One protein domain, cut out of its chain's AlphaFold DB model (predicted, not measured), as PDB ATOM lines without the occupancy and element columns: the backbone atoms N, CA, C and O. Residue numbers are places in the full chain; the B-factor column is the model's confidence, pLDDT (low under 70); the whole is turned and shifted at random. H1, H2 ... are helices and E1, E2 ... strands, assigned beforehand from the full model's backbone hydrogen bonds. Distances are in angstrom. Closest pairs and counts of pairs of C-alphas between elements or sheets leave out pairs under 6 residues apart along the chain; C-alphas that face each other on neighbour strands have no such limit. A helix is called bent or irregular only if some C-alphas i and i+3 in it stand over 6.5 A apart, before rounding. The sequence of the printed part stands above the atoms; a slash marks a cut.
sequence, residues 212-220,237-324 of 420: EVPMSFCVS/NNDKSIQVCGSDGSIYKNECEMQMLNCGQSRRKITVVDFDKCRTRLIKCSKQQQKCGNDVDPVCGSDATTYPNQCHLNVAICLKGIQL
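AT A GLANCE: This is residues 212 to 220 and 237 to 324 of the 420 residues of the protein "AGRN protein" of Fopius arisanus (UniProt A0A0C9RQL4). Two helices, H3 and H4, lie side by side and run opposite ways; next to the first end of H3 sits the short strand E1, followed by the small helix H2, and H1 makes a corner with H2, the first residues of H1 meeting the last residues of H2. Short strand E2 lies near the beginning of H4, and residues 262 to 274 make a wide loop from H2 to H3. The 97 printed residues hold, in order, H1, E1, H2, H3, E2 and H4; under half, 45, are in named elements, mostly helix. The whole is compact, with a radius of gyration of the C-alphas of 13.7 A and spans of 39 by 32 by 24 A.

HOW THE PARTS SIT: Start at H3, residues 275 to 289, which is irregular: C-alphas 277 and 280 are 7.5 A apart. H4, residues 310 to 320, touches it at a shallow tilt of 7 degrees, opposite ways; the closest C-alphas, of Cys 285 and Val 315, are 5.7 A apart. Look next at E1, residues 244 to 246, which pairs with no named strand; residues 244 to 245 pair antiparallel with 251 to 252, and 245 to 246 with 272 to 273. Its closest C-alpha to H3 is that of Cys 245, 5.2 A from Phe 275's. H2, residues 255 to 261, touches H1, residues 215 to 220, about perpendicular at 82 degrees; the closest C-alphas, of Ser 216 and Met 260, are 6.0 A apart. E2, residues 299 to 301, pairs with no named strand, though residues 299 to 300 pair antiparallel with 306 to 307. H2 and H4 are apart. Every O i to N i+4 pair is within hydrogen-bond range in H1 and H4, against 2 of 3 in H2 and 9 of 11 in H3.

IN THESE COORDINATES: Find C-alpha 275 at (259.237, 182.170, 290.682); from there H3 runs 19.3 A to C-alpha 289. H4 spans 14.9 A and ends at C-alpha 320, (259.760, 174.943, 278.667). H1 begins at C-alpha 215, (250.466, 178.078, 267.413), and spans 8.6 A; H2 spans 10.3 A, E1 6.3 A and E2 6.6 A.

THE WHOLE: The C-alphas farthest apart, of Arg 267 and Asp 295, are 40.2 A apart. Residues 221 to 236 are not printed, and C-alphas 220 and 237 stand 17.8 A apart across the cut. The link from H2 to H3 is long, 13 residues. Confidence is under 70 at residue 220 and residues 265 to 267.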
ATOM      1  N   GLU A 212     256.124 170.259 264.079       92.38
ATOM      2  CA  GLU A 212     255.326 171.123 264.950       92.38
ATOM      3  C   GLU A 212     256.030 172.469 265.147       92.38
ATOM      4  O   GLU A 212     257.222 172.507 265.448       92.38
ATOM      5  N   VAL A 213     255.278 173.557 264.998       91.25
ATOM      6  CA  VAL A 213     255.731 174.940 265.198       91.25
ATOM      7  C   VAL A 213     254.777 175.677 266.153       91.25
ATOM      8  O   VAL A 213     253.673 175.184 266.417       91.25
ATOM      9  N   PRO A 214     255.147 176.859 266.686       89.06
ATOM     10  CA  PRO A 214     254.284 177.607 267.596       89.06
ATOM     11  C   PRO A 214     252.903 177.916 267.004       89.06
ATOM     12  O   PRO A 214     252.776 178.322 265.850       89.06
ATOM     13  N   MET A 215     251.854 177.814 267.827       85.94
ATOM     14  CA  MET A 215     250.466 178.078 267.413       85.94
ATOM     15  C   MET A 215     250.251 179.483 266.834       85.94
ATOM     16  O   MET A 215     249.362 179.672 266.003       85.94
ATOM     17  N   SER A 216     251.065 180.463 267.237       82.25
ATOM     18  CA  SER A 216     251.031 181.821 266.687       82.25
ATOM     19  C   SER A 216     251.248 181.854 265.170       82.25
ATOM     20  O   SER A 216     250.685 182.734 264.521       82.25
ATOM     21  N   PHE A 217     251.970 180.882 264.596       84.88
ATOM     22  CA  PHE A 217     252.203 180.768 263.156       84.88
ATOM     23  C   PHE A 217     250.924 180.442 262.369       84.88
ATOM     24  O   PHE A 217     250.643 181.074 261.356       84.88
ATOM     25  N   CYS A 218     250.104 179.505 262.854       85.88
ATOM     26  CA  CYS A 218     248.864 179.128 262.169       85.88
ATOM     27  C   CYS A 218     247.712 180.110 262.454       85.88
ATOM     28  O   CYS A 218     246.932 180.436 261.563       85.88
ATOM     29  N   VAL A 219     247.600 180.607 263.691       79.19
ATOM     30  CA  VAL A 219     246.448 181.419 264.148       79.19
ATOM     31  C   VAL A 219     246.462 182.842 263.578       79.19
ATOM     32  O   VAL A 219     245.421 183.481 263.447       79.19
ATOM     33  N   SER A 220     247.629 183.365 263.201       61.53
ATOM     34  CA  SER A 220     247.726 184.690 262.575       61.53
ATOM     35  C   SER A 220     247.213 184.728 261.130       61.53
ATOM     36  O   SER A 220     246.873 185.806 260.645       61.53
ATOM     37  N   ASN A 237     262.180 188.542 269.513       78.25
ATOM     38  CA  ASN A 237     263.611 188.829 269.377       78.25
ATOM     39  C   ASN A 237     264.022 190.175 269.993       78.25
ATOM     40  O   ASN A 237     265.134 190.297 270.500       78.25
ATOM     41  N   ASN A 238     263.120 191.160 270.001       78.38
ATOM     42  CA  ASN A 238     263.380 192.495 270.551       78.38
ATOM     43  C   ASN A 238     263.071 192.612 272.056       78.38
ATOM     44  O   ASN A 238     263.320 193.659 272.655       78.38
ATOM     45  N   ASP A 239     262.538 191.559 272.683       83.12
ATOM     46  CA  ASP A 239     262.169 191.565 274.096       83.12
ATOM     47  C   ASP A 239     263.344 191.201 275.008       83.12
ATOM     48  O   ASP A 239     264.129 190.285 274.744       83.12
ATOM     49  N   LYS A 240     263.424 191.875 276.161       83.75
ATOM     50  CA  LYS A 240     264.424 191.567 277.193       83.75
ATOM     51  C   LYS A 240     264.255 190.126 277.677       83.75
ATOM     52  O   LYS A 240     263.146 189.692 277.978       83.75
ATOM     53  N   SER A 241     265.361 189.395 277.823       83.38
ATOM     54  CA  SER A 241     265.388 188.003 278.297       83.38
ATOM     55  C   SER A 241     265.213 187.891 279.819       83.38
ATOM     56  O   SER A 241     266.094 187.394 280.525       83.38
ATOM     57  N   ILE A 242     264.101 188.411 280.338       88.88
ATOM     58  CA  ILE A 242     263.736 188.325 281.755       88.88
ATOM     59  C   ILE A 242     262.935 187.041 281.961       88.88
ATOM     60  O   ILE A 242     261.776 186.968 281.567       88.88
ATOM     61  N   GLN A 243     263.544 186.031 282.584       91.69
ATOM     62  CA  GLN A 243     262.891 184.736 282.766       91.69
ATOM     63  C   GLN A 243     261.632 184.840 283.634       91.69
ATOM     64  O   GLN A 243     261.652 185.464 284.695       91.69
ATOM     65  N   VAL A 244     260.562 184.162 283.215       93.88
ATOM     66  CA  VAL A 244     259.286 184.113 283.946       93.88
ATOM     67  C   VAL A 244     258.878 182.672 284.248       93.88
ATOM     68  O   VAL A 244     259.084 181.769 283.435       93.88
ATOM     69  N   CYS A 245     258.294 182.458 285.428       95.38
ATOM     70  CA  CYS A 245     257.700 181.181 285.821       95.38
ATOM     71  C   CYS A 245     256.222 181.175 285.419       95.38
ATOM     72  O   CYS A 245     255.452 182.033 285.857       95.38
ATOM     73  N   GLY A 246     255.826 180.229 284.572       93.56
ATOM     74  CA  GLY A 246     254.436 180.059 284.162       93.56
ATOM     75  C   GLY A 246     253.628 179.216 285.141       93.56
ATOM     76  O   GLY A 246     254.151 178.368 285.866       93.56
ATOM     77  N   SER A 247     252.311 179.393 285.119       92.81
ATOM     78  CA  SER A 247     251.350 178.614 285.906       92.81
ATOM     79  C   SER A 247     251.343 177.115 285.575       92.81
ATOM     80  O   SER A 247     250.796 176.323 286.337       92.81
ATOM     81  N   ASP A 248     251.936 176.716 284.449       90.12
ATOM     82  CA  ASP A 248     252.167 175.324 284.049       90.12
ATOM     83  C   ASP A 248     253.458 174.728 284.650       90.12
ATOM     84  O   ASP A 248     253.795 173.572 284.389       90.12
ATOM     85  N   GLY A 249     254.174 175.509 285.464       91.50
ATOM     86  CA  GLY A 249     255.431 175.130 286.101       91.50
ATOM     87  C   GLY A 249     256.629 175.157 285.156       91.50
ATOM     88  O   GLY A 249     257.667 174.582 285.495       91.50
ATOM     89  N   SER A 250     256.496 175.746 283.965       93.25
ATOM     90  CA  SER A 250     257.573 175.904 282.981       93.25
ATOM     91  C   SER A 250     258.237 177.277 283.097       93.25
ATOM     92  O   SER A 250     257.649 178.225 283.617       93.25
ATOM     93  N   ILE A 251     259.484 177.375 282.638       93.56
ATOM     94  CA  ILE A 251     260.308 178.586 282.730       93.56
ATOM     95  C   ILE A 251     260.569 179.106 281.323       93.56
ATOM     96  O   ILE A 251     261.248 178.446 280.535       93.56
ATOM     97  N   TYR A 252     260.046 180.289 281.022       91.06
ATOM     98  CA  TYR A 252     260.140 180.928 279.708       91.06
ATOM     99  C   TYR A 252     261.264 181.964 279.682       91.06
ATOM    100  O   TYR A 252     261.631 182.498 280.731       91.06
ATOM    101  N   LYS A 253     261.823 182.259 278.497       89.75
ATOM    102  CA  LYS A 253     262.914 183.246 278.359       89.75
ATOM    103  C   LYS A 253     262.444 184.652 278.720       89.75
ATOM    104  O   LYS A 253     263.217 185.416 279.292       89.75
ATOM    105  N   ASN A 254     261.212 184.974 278.338       89.38
ATOM    106  CA  ASN A 254     260.540 186.238 278.589       89.38
ATOM    107  C   ASN A 254     259.017 186.057 278.579       89.38
ATOM    108  O   ASN A 254     258.496 184.984 278.256       89.38
ATOM    109  N   GLU A 255     258.303 187.113 278.963       89.12
ATOM    110  CA  GLU A 255     256.843 187.115 278.981       89.12
ATOM    111  C   GLU A 255     256.244 186.950 277.575       89.12
ATOM    112  O   GLU A 255     255.245 186.249 277.424       89.12
ATOM    113  N   CYS A 256     256.882 187.511 276.541       88.88
ATOM    114  CA  CYS A 256     256.440 187.389 275.151       88.88
ATOM    115  C   CYS A 256     256.365 185.919 274.695       88.88
ATOM    116  O   CYS A 256     255.317 185.484 274.217       88.88
ATOM    117  N   GLU A 257     257.410 185.114 274.927       86.81
ATOM    118  CA  GLU A 257     257.420 183.684 274.577       86.81
ATOM    119  C   GLU A 257     256.301 182.906 275.283       86.81
ATOM    120  O   GLU A 257     255.666 182.036 274.689       86.81
ATOM    121  N   MET A 258     256.018 183.231 276.548       87.44
ATOM    122  CA  MET A 258     254.900 182.630 277.278       87.44
ATOM    123  C   MET A 258     253.555 183.052 276.662       87.44
ATOM    124  O   MET A 258     252.660 182.222 276.486       87.44
ATOM    125  N   GLN A 259     253.401 184.328 276.299       85.00
ATOM    126  CA  GLN A 259     252.187 184.842 275.663       85.00
ATOM    127  C   GLN A 259     251.943 184.220 274.278       85.00
ATOM    128  O   GLN A 259     250.786 183.976 273.929       85.00
ATOM    129  N   MET A 260     252.991 183.867 273.522       82.19
ATOM    130  CA  MET A 260     252.861 183.133 272.251       82.19
ATOM    131  C   MET A 260     252.167 181.773 272.418       82.19
ATOM    132  O   MET A 260     251.461 181.328 271.514       82.19
ATOM    133  N   LEU A 261     252.318 181.117 273.571       79.44
ATOM    134  CA  LEU A 261     251.666 179.832 273.859       79.44
ATOM    135  C   LEU A 261     250.190 179.977 274.238       79.44
ATOM    136  O   LEU A 261     249.423 179.022 274.128       79.44
ATOM    137  N   ASN A 262     249.771 181.177 274.641       84.62
ATOM    138  CA  ASN A 262     248.366 181.494 274.890       84.62
ATOM    139  C   ASN A 262     247.572 181.732 273.598       84.62
ATOM    140  O   ASN A 262     246.366 181.986 273.662       84.62
ATOM    141  N   CYS A 263     248.228 181.649 272.439       80.50
ATOM    142  CA  CYS A 263     247.608 181.816 271.135       80.50
ATOM    143  C   CYS A 263     246.758 180.615 270.711       80.50
ATOM    144  O   CYS A 263     247.114 179.455 270.914       80.50
ATOM    145  N   GLY A 264     245.632 180.916 270.059       73.44
ATOM    146  CA  GLY A 264     244.641 179.936 269.614       73.44
ATOM    147  C   GLY A 264     243.517 179.697 270.626       73.44
ATOM    148  O   GLY A 264     243.433 180.340 271.671       73.44
ATOM    149  N   GLN A 265     242.623 178.756 270.315       67.81
ATOM    150  CA  GLN A 265     241.458 178.421 271.149       67.81
ATOM    151  C   GLN A 265     241.819 177.492 272.328       67.81
ATOM    152  O   GLN A 265     241.151 176.486 272.582       67.81
ATOM    153  N   SER A 266     242.894 177.799 273.061       64.38
ATOM    154  CA  SER A 266     243.255 177.040 274.262       64.38
ATOM    155  C   SER A 266     242.358 177.427 275.437       64.38
ATOM    156  O   SER A 266     242.270 178.592 275.823       64.38
ATOM    157  N   ARG A 267     241.728 176.429 276.070       62.94
ATOM    158  CA  ARG A 267     240.956 176.623 277.314       62.94
ATOM    159  C   ARG A 267     241.836 176.884 278.539       62.94
ATOM    160  O   ARG A 267     241.319 177.287 279.574       62.94
ATOM    161  N   ARG A 268     243.145 176.618 278.459       75.62
ATOM    162  CA  ARG A 268     244.095 176.806 279.563       75.62
ATOM    163  C   ARG A 268     245.156 177.805 279.132       75.62
ATOM    164  O   ARG A 268     246.055 177.449 278.375       75.62
ATOM    165  N   LYS A 269     245.011 179.042 279.600       83.56
ATOM    166  CA  LYS A 269     246.014 180.094 279.434       83.56
ATOM    167  C   LYS A 269     247.053 179.983 280.546       83.56
ATOM    168  O   LYS A 269     246.699 179.729 281.697       83.56
ATOM    169  N   ILE A 270     248.314 180.150 280.183       88.56
ATOM    170  CA  ILE A 270     249.459 180.201 281.083       88.56
ATOM    171  C   ILE A 270     249.592 181.641 281.578       88.56
ATOM    172  O   ILE A 270     249.603 182.578 280.777       88.56
ATOM    173  N   THR A 271     249.670 181.824 282.890       91.56
ATOM    174  CA  THR A 271     249.883 183.131 283.523       91.56
ATOM    175  C   THR A 271     251.197 183.130 284.285       91.56
ATOM    176  O   THR A 271     251.646 182.074 284.733       91.56
ATOM    177  N   VAL A 272     251.792 184.304 284.487       93.38
ATOM    178  CA  VAL A 272     252.967 184.426 285.356       93.38
ATOM    179  C   VAL A 272     252.571 184.079 286.793       93.38
ATOM    180  O   VAL A 272     251.518 184.497 287.280       93.38
ATOM    181  N   VAL A 273     253.398 183.284 287.462       94.94
ATOM    182  CA  VAL A 273     253.283 182.962 288.887       94.94
ATOM    183  C   VAL A 273     254.603 183.254 289.592       94.94
ATOM    184  O   VAL A 273     255.628 183.472 288.950       94.94
ATOM    185  N   ASP A 274     254.571 183.239 290.924       94.50
ATOM    186  CA  ASP A 274     255.770 183.400 291.741       94.50
ATOM    187  C   ASP A 274     256.875 182.401 291.346       94.50
ATOM    188  O   ASP A 274     256.623 181.201 291.164       94.50
ATOM    189  N   PHE A 275     258.100 182.913 291.210       94.12
ATOM    190  CA  PHE A 275     259.237 182.170 290.682       94.12
ATOM    191  C   PHE A 275     259.677 181.014 291.593       94.12
ATOM    192  O   PHE A 275     260.230 180.022 291.101       94.12
ATOM    193  N   ASP A 276     259.370 181.063 292.893       93.31
ATOM    194  CA  ASP A 276     259.695 179.981 293.826       93.31
ATOM    195  C   ASP A 276     259.005 178.663 293.445       93.31
ATOM    196  O   ASP A 276     259.572 177.586 293.659       93.31
ATOM    197  N   LYS A 277     257.851 178.715 292.762       94.06
ATOM    198  CA  LYS A 277     257.164 177.515 292.244       94.06
ATOM    199  C   LYS A 277     257.985 176.764 291.193       94.06
ATOM    200  O   LYS A 277     257.869 175.543 291.084       94.06
ATOM    201  N   CYS A 278     258.827 177.465 290.436       95.00
ATOM    202  CA  CYS A 278     259.678 176.879 289.401       95.00
ATOM    203  C   CYS A 278     261.109 176.582 289.881       95.00
ATOM    204  O   CYS A 278     261.884 175.952 289.156       95.00
ATOM    205  N   ARG A 279     261.482 176.989 291.102       93.75
ATOM    206  CA  ARG A 279     262.867 176.959 291.599       93.75
ATOM    207  C   ARG A 279     263.505 175.572 291.564       93.75
ATOM    208  O   ARG A 279     264.626 175.415 291.085       93.75
ATOM    209  N   THR A 280     262.787 174.541 292.005       92.75
ATOM    210  CA  THR A 280     263.290 173.155 291.984       92.75
ATOM    211  C   THR A 280     263.544 172.665 290.559       92.75
ATOM    212  O   THR A 280     264.551 172.001 290.296       92.75
ATOM    213  N   ARG A 281     262.661 173.025 289.616       92.94
ATOM    214  CA  ARG A 281     262.811 172.694 288.194       92.94
ATOM    215  C   ARG A 281     264.023 173.408 287.602       92.94
ATOM    216  O   ARG A 281     264.831 172.755 286.948       92.94
ATOM    217  N   LEU A 282     264.205 174.693 287.912       93.50
ATOM    218  CA  LEU A 282     265.366 175.469 287.472       93.50
ATOM    219  C   LEU A 282     266.683 174.834 287.927       93.50
ATOM    220  O   LEU A 282     267.574 174.627 287.108       93.50
ATOM    221  N   ILE A 283     266.797 174.478 289.210       93.88
ATOM    222  CA  ILE A 283     268.011 173.855 289.760       93.88
ATOM    223  C   ILE A 283     268.313 172.540 289.031       93.88
ATOM    224  O   ILE A 283     269.458 172.285 288.658       93.88
ATOM    225  N   LYS A 284     267.287 171.716 288.787       94.25
ATOM    226  CA  LYS A 284     267.434 170.454 288.053       94.25
ATOM    227  C   LYS A 284     267.928 170.680 286.619       94.25
ATOM    228  O   LYS A 284     268.889 170.031 286.211       94.25
ATOM    229  N   CYS A 285     267.298 171.585 285.870       93.94
ATOM    230  CA  CYS A 285     267.669 171.846 284.476       93.94
ATOM    231  C   CYS A 285     269.035 172.553 284.366       93.94
ATOM    232  O   CYS A 285     269.803 172.265 283.454       93.94
ATOM    233  N   SER A 286     269.391 173.411 285.326       93.44
ATOM    234  CA  SER A 286     270.702 174.075 285.385       93.44
ATOM    235  C   SER A 286     271.846 173.079 285.611       93.44
ATOM    236  O   SER A 286     272.851 173.112 284.903       93.44
ATOM    237  N   LYS A 287     271.660 172.095 286.503       93.81
ATOM    238  CA  LYS A 287     272.618 170.982 286.663       93.81
ATOM    239  C   LYS A 287     272.809 170.173 285.379       93.81
ATOM    240  O   LYS A 287     273.872 169.599 285.172       93.81
ATOM    241  N   GLN A 288     271.780 170.082 284.540       91.88
ATOM    242  CA  GLN A 288     271.879 169.433 283.235       91.88
ATOM    243  C   GLN A 288     272.647 170.304 282.234       91.88
ATOM    244  O   GLN A 288     273.509 169.780 281.538       91.88
ATOM    245  N   GLN A 289     272.402 171.618 282.211       92.38
ATOM    246  CA  GLN A 289     273.132 172.573 281.365       92.38
ATOM    247  C   GLN A 289     274.642 172.543 281.624       92.38
ATOM    248  O   GLN A 289     275.421 172.582 280.681       92.38
ATOM    249  N   GLN A 290     275.061 172.413 282.884       92.31
ATOM    250  CA  GLN A 290     276.480 172.311 283.256       92.31
ATOM    251  C   GLN A 290     277.186 171.067 282.695       92.31
ATOM    252  O   GLN A 290     278.409 171.020 282.676       92.31
ATOM    253  N   LYS A 291     276.431 170.052 282.260       92.81
ATOM    254  CA  LYS A 291     276.967 168.820 281.665       92.81
ATOM    255  C   LYS A 291     277.042 168.882 280.138       92.81
ATOM    256  O   LYS A 291     277.484 167.908 279.535       92.81
ATOM    257  N   CYS A 292     276.569 169.961 279.514       94.38
ATOM    258  CA  CYS A 292     276.616 170.097 278.064       94.38
ATOM    259  C   CYS A 292     278.031 170.451 277.595       94.38
ATOM    260  O   CYS A 292     278.672 171.331 278.165       94.38
ATOM    261  N   GLY A 293     278.497 169.752 276.558       92.81
ATOM    262  CA  GLY A 293     279.715 170.099 275.827       92.81
ATOM    263  C   GLY A 293     279.487 171.244 274.836       92.81
ATOM    264  O   GLY A 293     278.354 171.678 274.620       92.81
ATOM    265  N   ASN A 294     280.577 171.692 274.210       92.12
ATOM    266  CA  ASN A 294     280.577 172.748 273.191       92.12
ATOM    267  C   ASN A 294     280.511 172.196 271.756       92.12
ATOM    268  O   ASN A 294     280.800 172.922 270.807       92.12
ATOM    269  N   ASP A 295     280.171 170.916 271.593       91.94
ATOM    270  CA  ASP A 295     280.020 170.295 270.280       91.94
ATOM    271  C   ASP A 295     278.904 171.001 269.498       91.94
ATOM    272  O   ASP A 295     277.821 171.250 270.039       91.94
ATOM    273  N   VAL A 296     279.173 171.334 268.237       94.25
ATOM    274  CA  VAL A 296     278.229 172.036 267.360       94.25
ATOM    275  C   VAL A 296     277.560 171.013 266.449       94.25
ATOM    276  O   VAL A 296     278.189 170.478 265.541       94.25
ATOM    277  N   ASP A 297     276.286 170.737 266.712       95.19
ATOM    278  CA  ASP A 297     275.425 169.869 265.903       95.19
ATOM    279  C   ASP A 297     273.981 170.382 266.034       95.19
ATOM    280  O   ASP A 297     273.217 169.888 266.872       95.19
ATOM    281  N   PRO A 298     273.640 171.473 265.321       96.81
ATOM    282  CA  PRO A 298     272.460 172.272 265.615       96.81
ATOM    283  C   PRO A 298     271.162 171.483 265.450       96.81
ATOM    284  O   PRO A 298     271.038 170.610 264.590       96.81
ATOM    285  N   VAL A 299     270.166 171.824 266.266       97.00
ATOM    286  CA  VAL A 299     268.828 171.217 266.227       97.00
ATOM    287  C   VAL A 299     267.739 172.275 266.346       97.00
ATOM    288  O   VAL A 299     267.879 173.242 267.098       97.00
ATOM    289  N   CYS A 300     266.620 172.065 265.658       96.38
ATOM    290  CA  CYS A 300     265.467 172.949 265.715       96.38
ATOM    291  C   CYS A 300     264.455 172.455 266.756       96.38
ATOM    292  O   CYS A 300     264.047 171.288 266.752       96.38
ATOM    293  N   GLY A 301     264.037 173.338 267.664       95.00
ATOM    294  CA  GLY A 301     262.964 173.074 268.622       95.00
ATOM    295  C   GLY A 301     261.570 173.363 268.057       95.00
ATOM    296  O   GLY A 301     261.401 174.119 267.104       95.00
ATOM    297  N   SER A 302     260.532 172.809 268.688       92.00
ATOM    298  CA  SER A 302     259.122 173.098 268.365       92.00
ATOM    299  C   SER A 302     258.706 174.545 268.668       92.00
ATOM    300  O   SER A 302     257.592 174.957 268.357       92.00
ATOM    301  N   ASP A 303     259.579 175.306 269.327       89.38
ATOM    302  CA  ASP A 303     259.480 176.748 269.538       89.38
ATOM    303  C   ASP A 303     260.077 177.568 268.383       89.38
ATOM    304  O   ASP A 303     260.122 178.791 268.482       89.38
ATOM    305  N   ALA A 304     260.516 176.911 267.302       90.56
ATOM    306  CA  ALA A 304     261.228 177.514 266.175       90.56
ATOM    307  C   ALA A 304     262.554 178.199 266.569       90.56
ATOM    308  O   ALA A 304     263.022 179.094 265.868       90.56
ATOM    309  N   THR A 305     263.176 177.758 267.672       91.44
ATOM    310  CA  THR A 305     264.513 178.206 268.090       91.44
ATOM    311  C   THR A 305     265.568 177.166 267.714       91.44
ATOM    312  O   THR A 305     265.405 175.975 267.999       91.44
ATOM    313  N   THR A 306     266.675 177.616 267.121       95.19
ATOM    314  CA  THR A 306     267.863 176.782 266.892       95.19
ATOM    315  C   THR A 306     268.658 176.639 268.187       95.19
ATOM    316  O   THR A 306     269.042 177.631 268.810       95.19
ATOM    317  N   TYR A 307     268.943 175.403 268.580       95.25
ATOM    318  CA  TYR A 307     269.806 175.070 269.709       95.25
ATOM    319  C   TYR A 307     271.157 174.558 269.194       95.25
ATOM    320  O   TYR A 307     271.166 173.828 268.205       95.25
ATOM    321  N   PRO A 308     272.291 174.869 269.860       96.12
ATOM    322  CA  PRO A 308     273.619 174.499 269.353       96.12
ATOM    323  C   PRO A 308     273.843 172.990 269.224       96.12
ATOM    324  O   PRO A 308     274.597 172.546 268.367       96.12
ATOM    325  N   ASN A 309     273.206 172.214 270.105       95.38
ATOM    326  CA  ASN A 309     273.234 170.759 270.091       95.38
ATOM    327  C   ASN A 309     272.046 170.160 270.857       95.38
ATOM    328  O   ASN A 309     271.298 170.853 271.562       95.38
ATOM    329  N   GLN A 310     271.911 168.836 270.771       95.62
ATOM    330  CA  GLN A 310     270.865 168.076 271.455       95.62
ATOM    331  C   GLN A 310     270.870 168.270 272.984       95.62
ATOM    332  O   GLN A 310     269.807 168.213 273.607       95.62
ATOM    333  N   CYS A 311     272.025 168.509 273.619       96.44
ATOM    334  CA  CYS A 311     272.089 168.731 275.067       96.44
ATOM    335  C   CYS A 311     271.385 170.032 275.463       96.44
ATOM    336  O   CYS A 311     270.541 170.024 276.365       96.44
ATOM    337  N   HIS A 312     271.660 171.121 274.742       95.81
ATOM    338  CA  HIS A 312     271.005 172.409 274.962       95.81
ATOM    339  C   HIS A 312     269.504 172.355 274.675       95.81
ATOM    340  O   HIS A 312     268.715 172.891 275.459       95.81
ATOM    341  N   LEU A 313     269.086 171.630 273.633       96.00
ATOM    342  CA  LEU A 313     267.667 171.368 273.410       96.00
ATOM    343  C   LEU A 313     267.055 170.607 274.594       96.00
ATOM    344  O   LEU A 313     266.002 170.994 275.084       96.00
ATOM    345  N   ASN A 314     267.712 169.571 275.121       95.81
ATOM    346  CA  ASN A 314     267.194 168.818 276.269       95.81
ATOM    347  C   ASN A 314     267.037 169.689 277.529       95.81
ATOM    348  O   ASN A 314     266.143 169.436 278.343       95.81
ATOM    349  N   VAL A 315     267.874 170.714 277.705       95.44
ATOM    350  CA  VAL A 315     267.706 171.711 278.774       95.44
ATOM    351  C   VAL A 315     266.475 172.575 278.513       95.44
ATOM    352  O   VAL A 315     265.681 172.791 279.429       95.44
ATOM    353  N   ALA A 316     266.245 173.007 277.276       94.31
ATOM    354  CA  ALA A 316     265.037 173.743 276.917       94.31
ATOM    355  C   ALA A 316     263.760 172.893 277.039       94.31
ATOM    356  O   ALA A 316     262.760 173.375 277.566       94.31
ATOM    357  N   ILE A 317     263.799 171.608 276.672       95.19
ATOM    358  CA  ILE A 317     262.731 170.634 276.950       95.19
ATOM    359  C   ILE A 317     262.482 170.568 278.465       95.19
ATOM    360  O   ILE A 317     261.336 170.631 278.916       95.19
ATOM    361  N   CYS A 318     263.547 170.508 279.271       95.06
ATOM    362  CA  CYS A 318     263.446 170.512 280.729       95.06
ATOM    363  C   CYS A 318     262.785 171.793 281.257       95.06
ATOM    364  O   CYS A 318     261.927 171.691 282.128       95.06
ATOM    365  N   LEU A 319     263.120 172.972 280.728       93.06
ATOM    366  CA  LEU A 319     262.610 174.267 281.196       93.06
ATOM    367  C   LEU A 319     261.193 174.581 280.690       93.06
ATOM    368  O   LEU A 319     260.321 174.895 281.497       93.06
ATOM    369  N   LYS A 320     260.961 174.468 279.380       90.06
ATOM    370  CA  LYS A 320     259.760 174.943 278.667       90.06
ATOM    371  C   LYS A 320     258.801 173.830 278.236       90.06
ATOM    372  O   LYS A 320     257.676 174.114 277.852       90.06
ATOM    373  N   GLY A 321     259.226 172.564 278.267       88.81
ATOM    374  CA  GLY A 321     258.403 171.445 277.788       88.81
ATOM    375  C   GLY A 321     258.229 171.389 276.264       88.81
ATOM    376  O   GLY A 321     257.265 170.786 275.793       88.81
ATOM    377  N   ILE A 322     259.137 172.012 275.506       91.81
ATOM    378  CA  ILE A 322     259.178 171.935 274.036       91.81
ATOM    379  C   ILE A 322     259.583 170.530 273.558       91.81
ATOM    380  O   ILE A 322     259.883 169.648 274.365       91.81
ATOM    381  N   GLN A 323     259.590 170.302 272.246       92.50
ATOM    382  CA  GLN A 323     260.038 169.053 271.621       92.50
ATOM    383  C   GLN A 323     261.090 169.329 270.540       92.50
ATOM    384  O   GLN A 323     261.201 170.450 270.052       92.50
ATOM    385  N   LEU A 324     261.849 168.300 270.152       94.56
ATOM    386  CA  LEU A 324     262.660 168.336 268.931       94.56
ATOM    387  C   LEU A 324     261.726 168.422 267.717       94.56
ATOM    388  O   LEU A 324     260.843 167.571 267.572       94.56
TER     389      LEU A 324